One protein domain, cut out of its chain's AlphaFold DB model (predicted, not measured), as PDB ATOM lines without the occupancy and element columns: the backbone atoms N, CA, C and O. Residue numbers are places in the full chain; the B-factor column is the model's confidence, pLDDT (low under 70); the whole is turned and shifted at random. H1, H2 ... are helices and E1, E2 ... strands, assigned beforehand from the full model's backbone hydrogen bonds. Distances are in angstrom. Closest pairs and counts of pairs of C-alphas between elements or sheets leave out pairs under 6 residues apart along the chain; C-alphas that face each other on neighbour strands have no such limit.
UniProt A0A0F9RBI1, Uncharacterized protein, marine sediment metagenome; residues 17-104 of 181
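What this domain is: This is residues 17 to 104 of the 181 residues of an uncharacterized protein of marine sediment metagenome (UniProt A0A0F9RBI1). Picture a small, strongly twisted sheet of three strands with two short helices side by side next to it, H1 near edge strand E1 and H2 near edge strand E3, while a tail, residues 17 to 25, sticks out from this body. The 88 printed residues hold H1, E1, E2, E3 and H2 in that order; the sheet runs E1, E2, E3, antiparallel throughout. The class is mixed, with under half of the residues in named elements. The whole is only just compact, close to loose, with a radius of gyration of the C-alphas of 14.1 A and spans of 42 by 30 by 24 A.

How they stand to each other: Pass the unnamed residues 17 to 37 and find H1, residues 38 to 47. Next come E1, residues 52 to 56, E2, residues 61 to 68, and E3, residues 72 to 78, a meander, each strand the antiparallel neighbour of the one before. In the hairpin E1 and E2, look for N 54 and O 63, 2.9 A apart and within hydrogen-bond range; in the hairpin E2 and E3, for N 74 and O 66 at 2.8 A. H1 only grazes the sheet; its closest C-alphas to E1 are Val 41 and Val 53, 7.0 A. H2, residues 94 to 103, also only grazes it, with C-alphas Ala 77 of E3 and Leu 100 closest at 7.4 A. H1 and H2 are close but not clearly touching, C-alphas Leu 44 and Val 97 being closest at 6.8 A. They run the same way at a shallow tilt of 26 degrees. In both helices every O i to N i+4 pair is within hydrogen-bond range.

Where its parts are: Find C-alpha 38 at (-36.919, 34.841, 9.174), where H1 begins its 14.3 A. E1 spans 12.2 A, E2 20.9 A and E3 17.8 A. H2 runs 14.2 A to C-alpha 103 at (-33.715, 33.038, 31.864).

The domain as a whole: The C-alphas of Ser 17 and Gly 39 are the two farthest apart, 43.9 A. The printed part has no cut. The link from E3 to H2 is long. Look for pLDDT under 70 at residues 17 to 29, 71, 82 to 88 and 102 to 104.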
ATOM      1  N   SER A  17     -38.996  60.389  45.346       40.62
ATOM      2  CA  SER A  17     -39.275  60.042  43.949       40.62
ATOM      3  C   SER A  17     -39.856  58.627  43.876       40.62
ATOM      4  O   SER A  17     -39.156  57.615  43.881       40.62
ATOM      5  N   THR A  18     -41.184  58.542  43.871       52.56
ATOM      6  CA  THR A  18     -41.896  57.312  43.534       52.56
ATOM      7  C   THR A  18     -41.450  56.828  42.143       52.56
ATOM      8  O   THR A  18     -41.182  57.645  41.259       52.56
ATOM      9  N   PRO A  19     -41.413  55.508  41.876       47.47
ATOM     10  CA  PRO A  19     -40.992  54.960  40.578       47.47
ATOM     11  C   PRO A  19     -41.858  55.390  39.377       47.47
ATOM     12  O   PRO A  19     -41.597  54.966  38.254       47.47
ATOM     13  N   GLN A  20     -42.912  56.180  39.606       42.69
ATOM     14  CA  GLN A  20     -43.907  56.582  38.613       42.69
ATOM     15  C   GLN A  20     -43.522  57.839  37.817       42.69
ATOM     16  O   GLN A  20     -44.041  58.008  36.719       42.69
ATOM     17  N   ASP A  21     -42.572  58.656  38.291       38.97
ATOM     18  CA  ASP A  21     -42.225  59.936  37.642       38.97
ATOM     19  C   ASP A  21     -41.009  59.880  36.704       38.97
ATOM     20  O   ASP A  21     -40.651  60.877  36.073       38.97
ATOM     21  N   ARG A  22     -40.406  58.702  36.494       43.69
ATOM     22  CA  ARG A  22     -39.525  58.492  35.334       43.69
ATOM     23  C   ARG A  22     -40.376  58.256  34.090       43.69
ATOM     24  O   ARG A  22     -40.405  57.161  33.533       43.69
ATOM     25  N   VAL A  23     -41.044  59.308  33.619       46.28
ATOM     26  CA  VAL A  23     -41.454  59.387  32.214       46.28
ATOM     27  C   VAL A  23     -40.167  59.556  31.416       46.28
ATOM     28  O   VAL A  23     -39.747  60.656  31.067       46.28
ATOM     29  N   GLU A  24     -39.480  58.435  31.194       47.00
ATOM     30  CA  GLU A  24     -38.437  58.342  30.189       47.00
ATOM     31  C   GLU A  24     -39.053  58.881  28.898       47.00
ATOM     32  O   GLU A  24     -40.038  58.332  28.400       47.00
ATOM     33  N   HIS A  25     -38.497  59.971  28.369       45.38
ATOM     34  CA  HIS A  25     -38.745  60.413  27.004       45.38
ATOM     35  C   HIS A  25     -38.246  59.310  26.059       45.38
ATOM     36  O   HIS A  25     -37.166  59.393  25.477       45.38
ATOM     37  N   ARG A  26     -39.011  58.222  25.950       52.09
ATOM     38  CA  ARG A  26     -38.740  57.119  25.042       52.09
ATOM     39  C   ARG A  26     -39.031  57.643  23.653       52.09
ATOM     40  O   ARG A  26     -40.179  57.914  23.308       52.09
ATOM     41  N   ALA A  27     -37.963  57.864  22.895       55.84
ATOM     42  CA  ALA A  27     -38.041  58.270  21.507       55.84
ATOM     43  C   ALA A  27     -38.945  57.285  20.753       55.84
ATOM     44  O   ALA A  27     -38.593  56.123  20.550       55.84
ATOM     45  N   VAL A  28     -40.139  57.743  20.375       61.97
ATOM     46  CA  VAL A  28     -41.061  56.955  19.560       61.97
ATOM     47  C   VAL A  28     -40.428  56.793  18.182       61.97
ATOM     48  O   VAL A  28     -40.040  57.773  17.544       61.97
ATOM     49  N   TRP A  29     -40.297  55.548  17.726       69.06
ATOM     50  CA  TRP A  29     -39.747  55.265  16.407       69.06
ATOM     51  C   TRP A  29     -40.707  55.750  15.314       69.06
ATOM     52  O   TRP A  29     -41.787  55.184  15.131       69.06
ATOM     53  N   ASN A  30     -40.279  56.765  14.560       71.19
ATOM     54  CA  ASN A  30     -41.057  57.387  13.482       71.19
ATOM     55  C   ASN A  30     -40.722  56.837  12.077       71.19
ATOM     56  O   ASN A  30     -41.250  57.328  11.082       71.19
ATOM     57  N   GLY A  31     -39.836  55.838  11.977       73.62
ATOM     58  CA  GLY A  31     -39.403  55.241  10.710       73.62
ATOM     59  C   GLY A  31     -40.228  54.028  10.259       73.62
ATOM     60  O   GLY A  31     -41.173  53.591  10.924       73.62
ATOM     61  N   LEU A  32     -39.822  53.422   9.134       79.31
ATOM     62  CA  LEU A  32     -40.367  52.137   8.684       79.31
ATOM     63  C   LEU A  32     -40.153  51.078   9.779       79.31
ATOM     64  O   LEU A  32     -39.118  51.073  10.444       79.31
ATOM     65  N   THR A  33     -41.134  50.202  10.002       83.25
ATOM     66  CA  THR A  33     -41.014  49.148  11.023       83.25
ATOM     67  C   THR A  33     -40.146  48.020  10.481       83.25
ATOM     68  O   THR A  33     -40.560  47.385   9.509       83.25
ATOM     69  N   PRO A  34     -38.965  47.764  11.064       84.31
ATOM     70  CA  PRO A  34     -38.119  46.675  10.612       84.31
ATOM     71  C   PRO A  34     -38.773  45.330  10.948       84.31
ATOM     72  O   PRO A  34     -39.386  45.154  12.004       84.31
ATOM     73  N   ALA A  35     -38.641  44.378  10.028       86.44
ATOM     74  CA  ALA A  35     -39.044  42.998  10.253       86.44
ATOM     75  C   ALA A  35     -37.886  42.213  10.898       86.44
ATOM     76  O   ALA A  35     -36.722  42.494  10.586       86.44
ATOM     77  N   PRO A  36     -38.181  41.251  11.792       87.69
ATOM     78  CA  PRO A  36     -37.162  40.355  12.320       87.69
ATOM     79  C   PRO A  36     -36.710  39.371  11.239       87.69
ATOM     80  O   PRO A  36     -37.505  38.987  10.374       87.69
ATOM     81  N   ASP A  37     -35.458  38.926  11.313       89.00
ATOM     82  CA  ASP A  37     -34.955  37.899  10.405       89.00
ATOM     83  C   ASP A  37     -35.781  36.601  10.483       89.00
ATOM     84  O   ASP A  37     -36.080  36.062  11.552       89.00
ATOM     85  N   THR A  38     -36.129  36.069   9.313       87.31
ATOM     86  CA  THR A  38     -36.919  34.841   9.174       87.31
ATOM     87  C   THR A  38     -36.186  33.614   9.715       87.31
ATOM     88  O   THR A  38     -36.825  32.726  10.288       87.31
ATOM     89  N   GLY A  39     -34.853  33.577   9.592       87.38
ATOM     90  CA  GLY A  39     -34.020  32.507  10.136       87.38
ATOM     91  C   GLY A  39     -34.071  32.479  11.659       87.38
ATOM     92  O   GLY A  39     -34.276  31.420  12.256       87.38
ATOM     93  N   PHE A  40     -33.966  33.650  12.286       88.50
ATOM     94  CA  PHE A  40     -34.135  33.797  13.729       88.50
ATOM     95  C   PHE A  40     -35.539  33.388  14.201       88.50
ATOM     96  O   PHE A  40     -35.664  32.594  15.132       88.50
ATOM     97  N   VAL A  41     -36.604  33.855  13.533       88.75
ATOM     98  CA  VAL A  41     -37.992  33.513  13.905       88.75
ATOM     99  C   VAL A  41     -38.235  32.003  13.869       88.75
ATOM    100  O   VAL A  41     -38.924  31.478  14.743       88.75
ATOM    101  N   ARG A  42     -37.669  31.296  12.883       88.69
ATOM    102  CA  ARG A  42     -37.772  29.835  12.802       88.69
ATOM    103  C   ARG A  42     -37.101  29.164  13.998       88.69
ATOM    104  O   ARG A  42     -37.752  28.388  14.684       88.69
ATOM    105  N   LYS A  43     -35.854  29.533  14.301       86.44
ATOM    106  CA  LYS A  43     -35.107  28.966  15.436       86.44
ATOM    107  C   LYS A  43     -35.768  29.255  16.780       86.44
ATOM    108  O   LYS A  43     -35.776  28.394  17.650       86.44
ATOM    109  N   LEU A  44     -36.346  30.445  16.943       85.31
ATOM    110  CA  LEU A  44     -37.083  30.783  18.154       85.31
ATOM    111  C   LEU A  44     -38.324  29.897  18.321       85.31
ATOM    112  O   LEU A  44     -38.581  29.436  19.425       85.31
ATOM    113  N   ARG A  45     -39.065  29.632  17.237       86.50
ATOM    114  CA  ARG A  45     -40.223  28.723  17.270       86.50
ATOM    115  C   ARG A  45     -39.833  27.263  17.479       86.50
ATOM    116  O   ARG A  45     -40.598  26.539  18.105       86.50
ATOM    117  N   ASP A  46     -38.686  26.844  16.949       85.19
ATOM    118  CA  ASP A  46     -38.138  25.505  17.184       85.19
ATOM    119  C   ASP A  46     -37.751  25.324  18.666       85.19
ATOM    120  O   ASP A  46     -37.909  24.237  19.214       85.19
ATOM    121  N   PHE A  47     -37.281  26.392  19.323       80.69
ATOM    122  CA  PHE A  47     -36.995  26.412  20.762       80.69
ATOM    123  C   PHE A  47     -38.273  26.420  21.615       80.69
ATOM    124  O   PHE A  47     -38.458  25.560  22.480       80.69
ATOM    125  N   ASP A  48     -39.162  27.383  21.366       81.38
ATOM    126  CA  ASP A  48     -40.471  27.458  21.999       81.38
ATOM    127  C   ASP A  48     -41.508  28.017  21.003       81.38
ATOM    128  O   ASP A  48     -41.439  29.188  20.605       81.38
ATOM    129  N   PRO A  49     -42.513  27.214  20.609       84.81
ATOM    130  CA  PRO A  49     -43.505  27.620  19.618       84.81
ATOM    131  C   PRO A  49     -44.434  28.736  20.117       84.81
ATOM    132  O   PRO A  49     -45.134  29.365  19.315       84.81
ATOM    133  N   THR A  50     -44.475  28.979  21.427       83.62
ATOM    134  CA  THR A  50     -45.308  30.012  22.040       83.62
ATOM    135  C   THR A  50     -44.668  31.398  21.964       83.62
ATOM    136  O   THR A  50     -45.388  32.403  21.943       83.62
ATOM    137  N   LEU A  51     -43.338  31.464  21.839       84.75
ATOM    138  CA  LEU A  51     -42.602  32.717  21.755       84.75
ATOM    139  C   LEU A  51     -42.811  33.412  20.407       84.75
ATOM    140  O   LEU A  51     -42.845  32.811  19.330       84.75
ATOM    141  N   ARG A  52     -42.953  34.738  20.462       86.69
ATOM    142  CA  ARG A  52     -43.131  35.595  19.286       86.69
ATOM    143  C   ARG A  52     -42.238  36.813  19.357       86.69
ATOM    144  O   ARG A  52     -42.136  37.447  20.400       86.69
ATOM    145  N   VAL A  53     -41.686  37.194  18.212       89.62
ATOM    146  CA  VAL A  53     -40.847  38.389  18.070       89.62
ATOM    147  C   VAL A  53     -41.595  39.446  17.292       89.62
ATOM    148  O   VAL A  53     -42.194  39.159  16.255       89.62
ATOM    149  N   GLN A  54     -41.540  40.673  17.788       90.00
ATOM    150  CA  GLN A  54     -42.130  41.835  17.141       90.00
ATOM    151  C   GLN A  54     -41.275  43.072  17.404       90.00
ATOM    152  O   GLN A  54     -40.590  43.155  18.419       90.00
ATOM    153  N   PHE A  55     -41.316  44.047  16.503       88.06
ATOM    154  CA  PHE A  55     -40.672  45.332  16.739       88.06
ATOM    155  C   PHE A  55     -41.618  46.256  17.508       88.06
ATOM    156  O   PHE A  55     -42.718  46.562  17.043       88.06
ATOM    157  N   SER A  56     -41.195  46.713  18.683       85.69
ATOM    158  CA  SER A  56     -41.934  47.706  19.455       85.69
ATOM    159  C   SER A  56     -41.540  49.105  19.002       85.69
ATOM    160  O   SER A  56     -40.425  49.553  19.255       85.69
ATOM    161  N   ARG A  57     -42.474  49.837  18.380       82.50
ATOM    162  CA  ARG A  57     -42.255  51.244  17.994       82.50
ATOM    163  C   ARG A  57     -42.075  52.174  19.194       82.50
ATOM    164  O   ARG A  57     -41.397  53.186  19.076       82.50
ATOM    165  N   GLN A  58     -42.672  51.826  20.333       81.94
ATOM    166  CA  GLN A  58     -42.555  52.601  21.572       81.94
ATOM    167  C   GLN A  58     -41.151  52.508  22.170       81.94
ATOM    168  O   GLN A  58     -40.669  53.467  22.756       81.94
ATOM    169  N   LEU A  59     -40.510  51.344  22.029       76.00
ATOM    170  CA  LEU A  59     -39.148  51.115  22.514       76.00
ATOM    171  C   LEU A  59     -38.095  51.337  21.426       76.00
ATOM    172  O   LEU A  59     -36.911  51.381  21.738       76.00
ATOM    173  N   GLY A  60     -38.513  51.412  20.159       79.94
ATOM    174  CA  GLY A  60     -37.612  51.407  19.013       79.94
ATOM    175  C   GLY A  60     -36.737  50.153  18.947       79.94
ATOM    176  O   GLY A  60     -35.631  50.237  18.434       79.94
ATOM    177  N   LYS A  61     -37.197  49.016  19.491       86.69
ATOM    178  CA  LYS A  61     -36.413  47.777  19.662       86.69
ATOM    179  C   LYS A  61     -37.241  46.538  19.334       86.69
ATOM    180  O   LYS A  61     -38.474  46.562  19.400       86.69
ATOM    181  N   PHE A  62     -36.567  45.433  19.022       88.31
ATOM    182  CA  PHE A  62     -37.226  44.132  18.958       88.31
ATOM    183  C   PHE A  62     -37.545  43.630  20.364       88.31
ATOM    184  O   PHE A  62     -36.746  43.752  21.289       88.31
ATOM    185  N   ILE A  63     -38.737  43.071  20.512       88.19
ATOM    186  CA  ILE A  63     -39.205  42.458  21.744       88.19
ATOM    187  C   ILE A  63     -39.653  41.033  21.470       88.19
ATOM    188  O   ILE A  63     -40.288  40.736  20.453       88.19
ATOM    189  N   ILE A  64     -39.333  40.165  22.415       88.38
ATOM    190  CA  ILE A  64     -39.777  38.783  22.456       88.38
ATOM    191  C   ILE A  64     -40.906  38.728  23.471       88.38
ATOM    192  O   ILE A  64     -40.790  39.238  24.584       88.38
ATOM    193  N   THR A  65     -42.027  38.153  23.069       85.94
ATOM    194  CA  THR A  65     -43.241  38.056  23.873       85.94
ATOM    195  C   THR A  65     -43.679  36.612  23.984       85.94
ATOM    196  O   THR A  65     -43.487  35.826  23.056       85.94
ATOM    197  N   GLN A  66     -44.304  36.291  25.107       85.31
ATOM    198  CA  GLN A  66     -44.874  34.983  25.395       85.31
ATOM    199  C   GLN A  66     -46.362  35.132  25.726       85.31
ATOM    200  O   GLN A  66     -46.787  36.218  26.137       85.31
ATOM    201  N   PRO A  67     -47.192  34.101  25.516       76.88
ATOM    202  CA  PRO A  67     -48.587  34.155  25.920       76.88
ATOM    203  C   PRO A  67     -48.704  34.274  27.443       76.88
ATOM    204  O   PRO A  67     -47.961  33.649  28.192       76.88
ATOM    205  N   SER A  68     -49.659  35.082  27.896       78.81
ATOM    206  CA  SER A  68     -49.994  35.226  29.313       78.81
ATOM    207  C   SER A  68     -51.494  35.119  29.500       78.81
ATOM    208  O   SER A  68     -52.265  35.689  28.727       78.81
ATOM    209  N   ASN A  69     -51.898  34.435  30.567       72.50
ATOM    210  CA  ASN A  69     -53.303  34.230  30.904       72.50
ATOM    211  C   ASN A  69     -54.016  35.535  31.299       72.50
ATOM    212  O   ASN A  69     -55.237  35.604  31.212       72.50
ATOM    213  N   LEU A  70     -53.270  36.568  31.714       71.25
ATOM    214  CA  LEU A  70     -53.834  37.843  32.176       71.25
ATOM    215  C   LEU A  70     -53.973  38.894  31.068       71.25
ATOM    216  O   LEU A  70     -55.028  39.504  30.940       71.25
ATOM    217  N   SER A  71     -52.919  39.137  30.281       67.81
ATOM    218  CA  SER A  71     -52.898  40.227  29.284       67.81
ATOM    219  C   SER A  71     -52.821  39.736  27.838       67.81
ATOM    220  O   SER A  71     -52.535  40.511  26.925       67.81
ATOM    221  N   GLY A  72     -53.009  38.434  27.611       74.25
ATOM    222  CA  GLY A  72     -52.853  37.784  26.311       74.25
ATOM    223  C   GLY A  72     -51.390  37.565  25.921       74.25
ATOM    224  O   GLY A  72     -51.025  36.455  25.540       74.25
ATOM    225  N   ARG A  73     -50.527  38.586  26.039       71.81
ATOM    226  CA  ARG A  73     -49.071  38.471  25.842       71.81
ATOM    227  C   ARG A  73     -48.289  39.309  26.846       71.81
ATOM    228  O   ARG A  73     -48.617  40.473  27.064       71.81
ATOM    229  N   THR A  74     -47.233  38.729  27.402       78.75
ATOM    230  CA  THR A  74     -46.258  39.393  28.275       78.75
ATOM    231  C   THR A  74     -44.907  39.512  27.584       78.75
ATOM    232  O   THR A  74     -44.579  38.755  26.667       78.75
ATOM    233  N   LEU A  75     -44.130  40.506  28.008       79.12
ATOM    234  CA  LEU A  75     -42.764  40.720  27.549       79.12
ATOM    235  C   LEU A  75     -41.853  39.656  28.172       79.12
ATOM    236  O   LEU A  75     -41.800  39.547  29.393       79.12
ATOM    237  N   ALA A  76     -41.173  38.879  27.334       79.62
ATOM    238  CA  ALA A  76     -40.201  37.873  27.756       79.62
ATOM    239  C   ALA A  76     -38.771  38.433  27.711       79.62
ATOM    240  O   ALA A  76     -38.010  38.242  28.648       79.62
ATOM    241  N   ALA A  77     -38.422  39.165  26.647       82.38
ATOM    242  CA  ALA A  77     -37.115  39.809  26.520       82.38
ATOM    243  C   ALA A  77     -37.169  41.046  25.615       82.38
ATOM    244  O   ALA A  77     -38.027  41.159  24.731       82.38
ATOM    245  N   VAL A  78     -36.222  41.962  25.818       84.56
ATOM    246  CA  VAL A  78     -35.968  43.118  24.949       84.56
ATOM    247  C   VAL A  78     -34.598  42.937  24.313       84.56
ATOM    248  O   VAL A  78     -33.628  42.653  25.003       84.56
ATOM    249  N   VAL A  79     -34.522  43.109  22.998       84.38
ATOM    250  CA  VAL A  79     -33.269  43.008  22.249       84.38
ATOM    251  C   VAL A  79     -32.560  44.355  22.343       84.38
ATOM    252  O   VAL A  79     -32.986  45.340  21.732       84.38
ATOM    253  N   GLU A  80     -31.504  44.409  23.149       81.06
ATOM    254  CA  GLU A  80     -30.692  45.613  23.336       81.06
ATOM    255  C   GLU A  80     -29.766  45.869  22.146       81.06
ATOM    256  O   GLU A  80     -29.281  44.924  21.529       81.06
ATOM    257  N   GLY A  81     -29.545  47.140  21.797       74.81
ATOM    258  CA  GLY A  81     -28.623  47.518  20.721       74.81
ATOM    259  C   GLY A  81     -27.164  47.299  21.130       74.81
ATOM    260  O   GLY A  81     -26.868  47.173  22.312       74.81
ATOM    261  N   GLU A  82     -26.249  47.250  20.160       66.69
ATOM    262  CA  GLU A  82     -24.815  47.048  20.445       66.69
ATOM    263  C   GLU A  82     -24.118  48.311  20.974       66.69
ATOM    264  O   GLU A  82     -23.055  48.218  21.586       66.69
ATOM    265  N   ASP A  83     -24.717  49.487  20.781       64.12
ATOM    266  CA  ASP A  83     -24.124  50.742  21.224       64.12
ATOM    267  C   ASP A  83     -24.174  50.884  22.749       64.12
ATOM    268  O   ASP A  83     -25.200  50.649  23.389       64.12
ATOM    269  N   CYS A  84     -23.087  51.390  23.329       47.12
ATOM    270  CA  CYS A  84     -22.924  51.655  24.763       47.12
ATOM    271  C   CYS A  84     -23.944  52.651  25.357       47.12
ATOM    272  O   CYS A  84     -24.091  52.720  26.574       47.12
ATOM    273  N   ASN A  85     -24.691  53.372  24.512       54.47
ATOM    274  CA  ASN A  85     -25.807  54.239  24.916       54.47
ATOM    275  C   ASN A  85     -27.185  53.597  24.706       54.47
ATOM    276  O   ASN A  85     -28.211  54.256  24.877       54.47
ATOM    277  N   ASN A  86     -27.225  52.323  24.310       62.50
ATOM    278  CA  ASN A  86     -28.445  51.556  24.082       62.50
ATOM    279  C   ASN A  86     -29.406  52.210  23.060       62.50
ATOM    280  O   ASN A  86     -30.614  51.938  23.057       62.50
ATOM    281  N   SER A  87     -28.861  53.093  22.215       58.84
ATOM    282  CA  SER A  87     -29.554  53.858  21.183       58.84
ATOM    283  C   SER A  87     -29.611  53.054  19.888       58.84
ATOM    284  O   SER A  87     -28.586  52.596  19.405       58.84
ATOM    285  N   GLY A  88     -30.804  52.900  19.311       67.00
ATOM    286  CA  GLY A  88     -31.009  52.139  18.075       67.00
ATOM    287  C   GLY A  88     -31.503  50.708  18.301       67.00
ATOM    288  O   GLY A  88     -31.844  50.310  19.417       67.00
ATOM    289  N   PHE A  89     -31.583  49.944  17.210       75.38
ATOM    290  CA  PHE A  89     -32.019  48.550  17.222       75.38
ATOM    291  C   PHE A  89     -30.989  47.660  16.536       75.38
ATOM    292  O   PHE A  89     -30.435  48.031  15.503       75.38
ATOM    293  N   ARG A  90     -30.786  46.456  17.076       85.25
ATOM    294  CA  ARG A  90     -30.095  45.371  16.374       85.25
ATOM    295  C   ARG A  90     -31.083  44.289  15.982       85.25
ATOM    296  O   ARG A  90     -32.119  44.130  16.628       85.25
ATOM    297  N   GLN A  91     -30.760  43.541  14.935       85.81
ATOM    298  CA  GLN A  91     -31.502  42.323  14.631       85.81
ATOM    299  C   GLN A  91     -31.264  41.295  15.747       85.81
ATOM    300  O   GLN A  91     -30.131  41.165  16.222       85.81
ATOM    301  N   PRO A  92     -32.314  40.590  16.191       84.25
ATOM    302  CA  PRO A  92     -32.154  39.520  17.152       84.25
ATOM    303  C   PRO A  92     -31.347  38.368  16.555       84.25
ATOM    304  O   PRO A  92     -31.454  38.061  15.365       84.25
ATOM    305  N   ASP A  93     -30.549  37.719  17.392       85.50
ATOM    306  CA  ASP A  93     -29.645  36.654  16.980       85.50
ATOM    307  C   ASP A  93     -29.601  35.502  17.996       85.50
ATOM    308  O   ASP A  93     -30.364  35.432  18.957       85.50
ATOM    309  N   MET A  94     -28.699  34.545  17.777       81.81
ATOM    310  CA  MET A  94     -28.579  33.377  18.654       81.81
ATOM    311  C   MET A  94     -28.175  33.718  20.094       81.81
ATOM    312  O   MET A  94     -28.390  32.879  20.968       81.81
ATOM    313  N   ARG A  95     -27.606  34.903  20.361       82.75
ATOM    314  CA  ARG A  95     -27.293  35.353  21.725       82.75
ATOM    315  C   ARG A  95     -28.590  35.540  22.508       82.75
ATOM    316  O   ARG A  95     -28.691  35.043  23.622       82.75
ATOM    317  N   ASP A  96     -29.612  36.128  21.887       83.00
ATOM    318  CA  ASP A  96     -30.923  36.347  22.517       83.00
ATOM    319  C   ASP A  96     -31.640  35.036  22.856       83.00
ATOM    320  O   ASP A  96     -32.273  34.920  23.903       83.00
ATOM    321  N   VAL A  97     -31.511  34.019  21.996       79.56
ATOM    322  CA  VAL A  97     -32.072  32.684  22.268       79.56
ATOM    323  C   VAL A  97     -31.370  32.024  23.456       79.56
ATOM    324  O   VAL A  97     -32.025  31.384  24.271       79.56
ATOM    325  N   ARG A  98     -30.047  32.188  23.579       79.62
ATOM    326  CA  ARG A  98     -29.287  31.657  24.725       79.62
ATOM    327  C   ARG A  98     -29.667  32.354  26.025       79.62
ATOM    328  O   ARG A  98     -29.910  31.673  27.010       79.62
ATOM    329  N   VAL A  99     -29.814  33.677  26.003       78.19
ATOM    330  CA  VAL A  99     -30.273  34.442  27.171       78.19
ATOM    331  C   VAL A  99     -31.670  33.992  27.601       78.19
ATOM    332  O   VAL A  99     -31.917  33.821  28.788       78.19
ATOM    333  N   LEU A 100     -32.578  33.732  26.655       75.62
ATOM    334  CA  LEU A 100     -33.886  33.155  26.978       75.62
ATOM    335  C   LEU A 100     -33.782  31.751  27.576       75.62
ATOM    336  O   LEU A 100     -34.540  31.433  28.481       75.62
ATOM    337  N   HIS A 101     -32.852  30.923  27.101       72.19
ATOM    338  CA  HIS A 101     -32.604  29.597  27.666       72.19
ATOM    339  C   HIS A 101     -32.071  29.672  29.107       72.19
ATOM    340  O   HIS A 101     -32.421  28.845  29.942       72.19
ATOM    341  N   GLU A 102     -31.222  30.653  29.406       67.00
ATOM    342  CA  GLU A 102     -30.708  30.907  30.756       67.00
ATOM    343  C   GLU A 102     -31.784  31.503  31.676       67.00
ATOM    344  O   GLU A 102     -31.884  31.125  32.840       67.00
ATOM    345  N   ALA A 103     -32.624  32.393  31.141       63.47
ATOM    346  CA  ALA A 103     -33.715  33.038  31.864       63.47
ATOM    347  C   ALA A 103     -34.957  32.144  32.037       63.47
ATOM    348  O   ALA A 103     -35.785  32.419  32.911       63.47
ATOM    349  N   ASP A 104     -35.103  31.069  31.253       61.28
ATOM    350  CA  ASP A 104     -36.140  30.045  31.416       61.28
ATOM    351  C   ASP A 104     -35.806  29.122  32.602       61.28
ATOM    352  O   ASP A 104     -35.643  27.903  32.499       61.28
TER     353      ASP A 104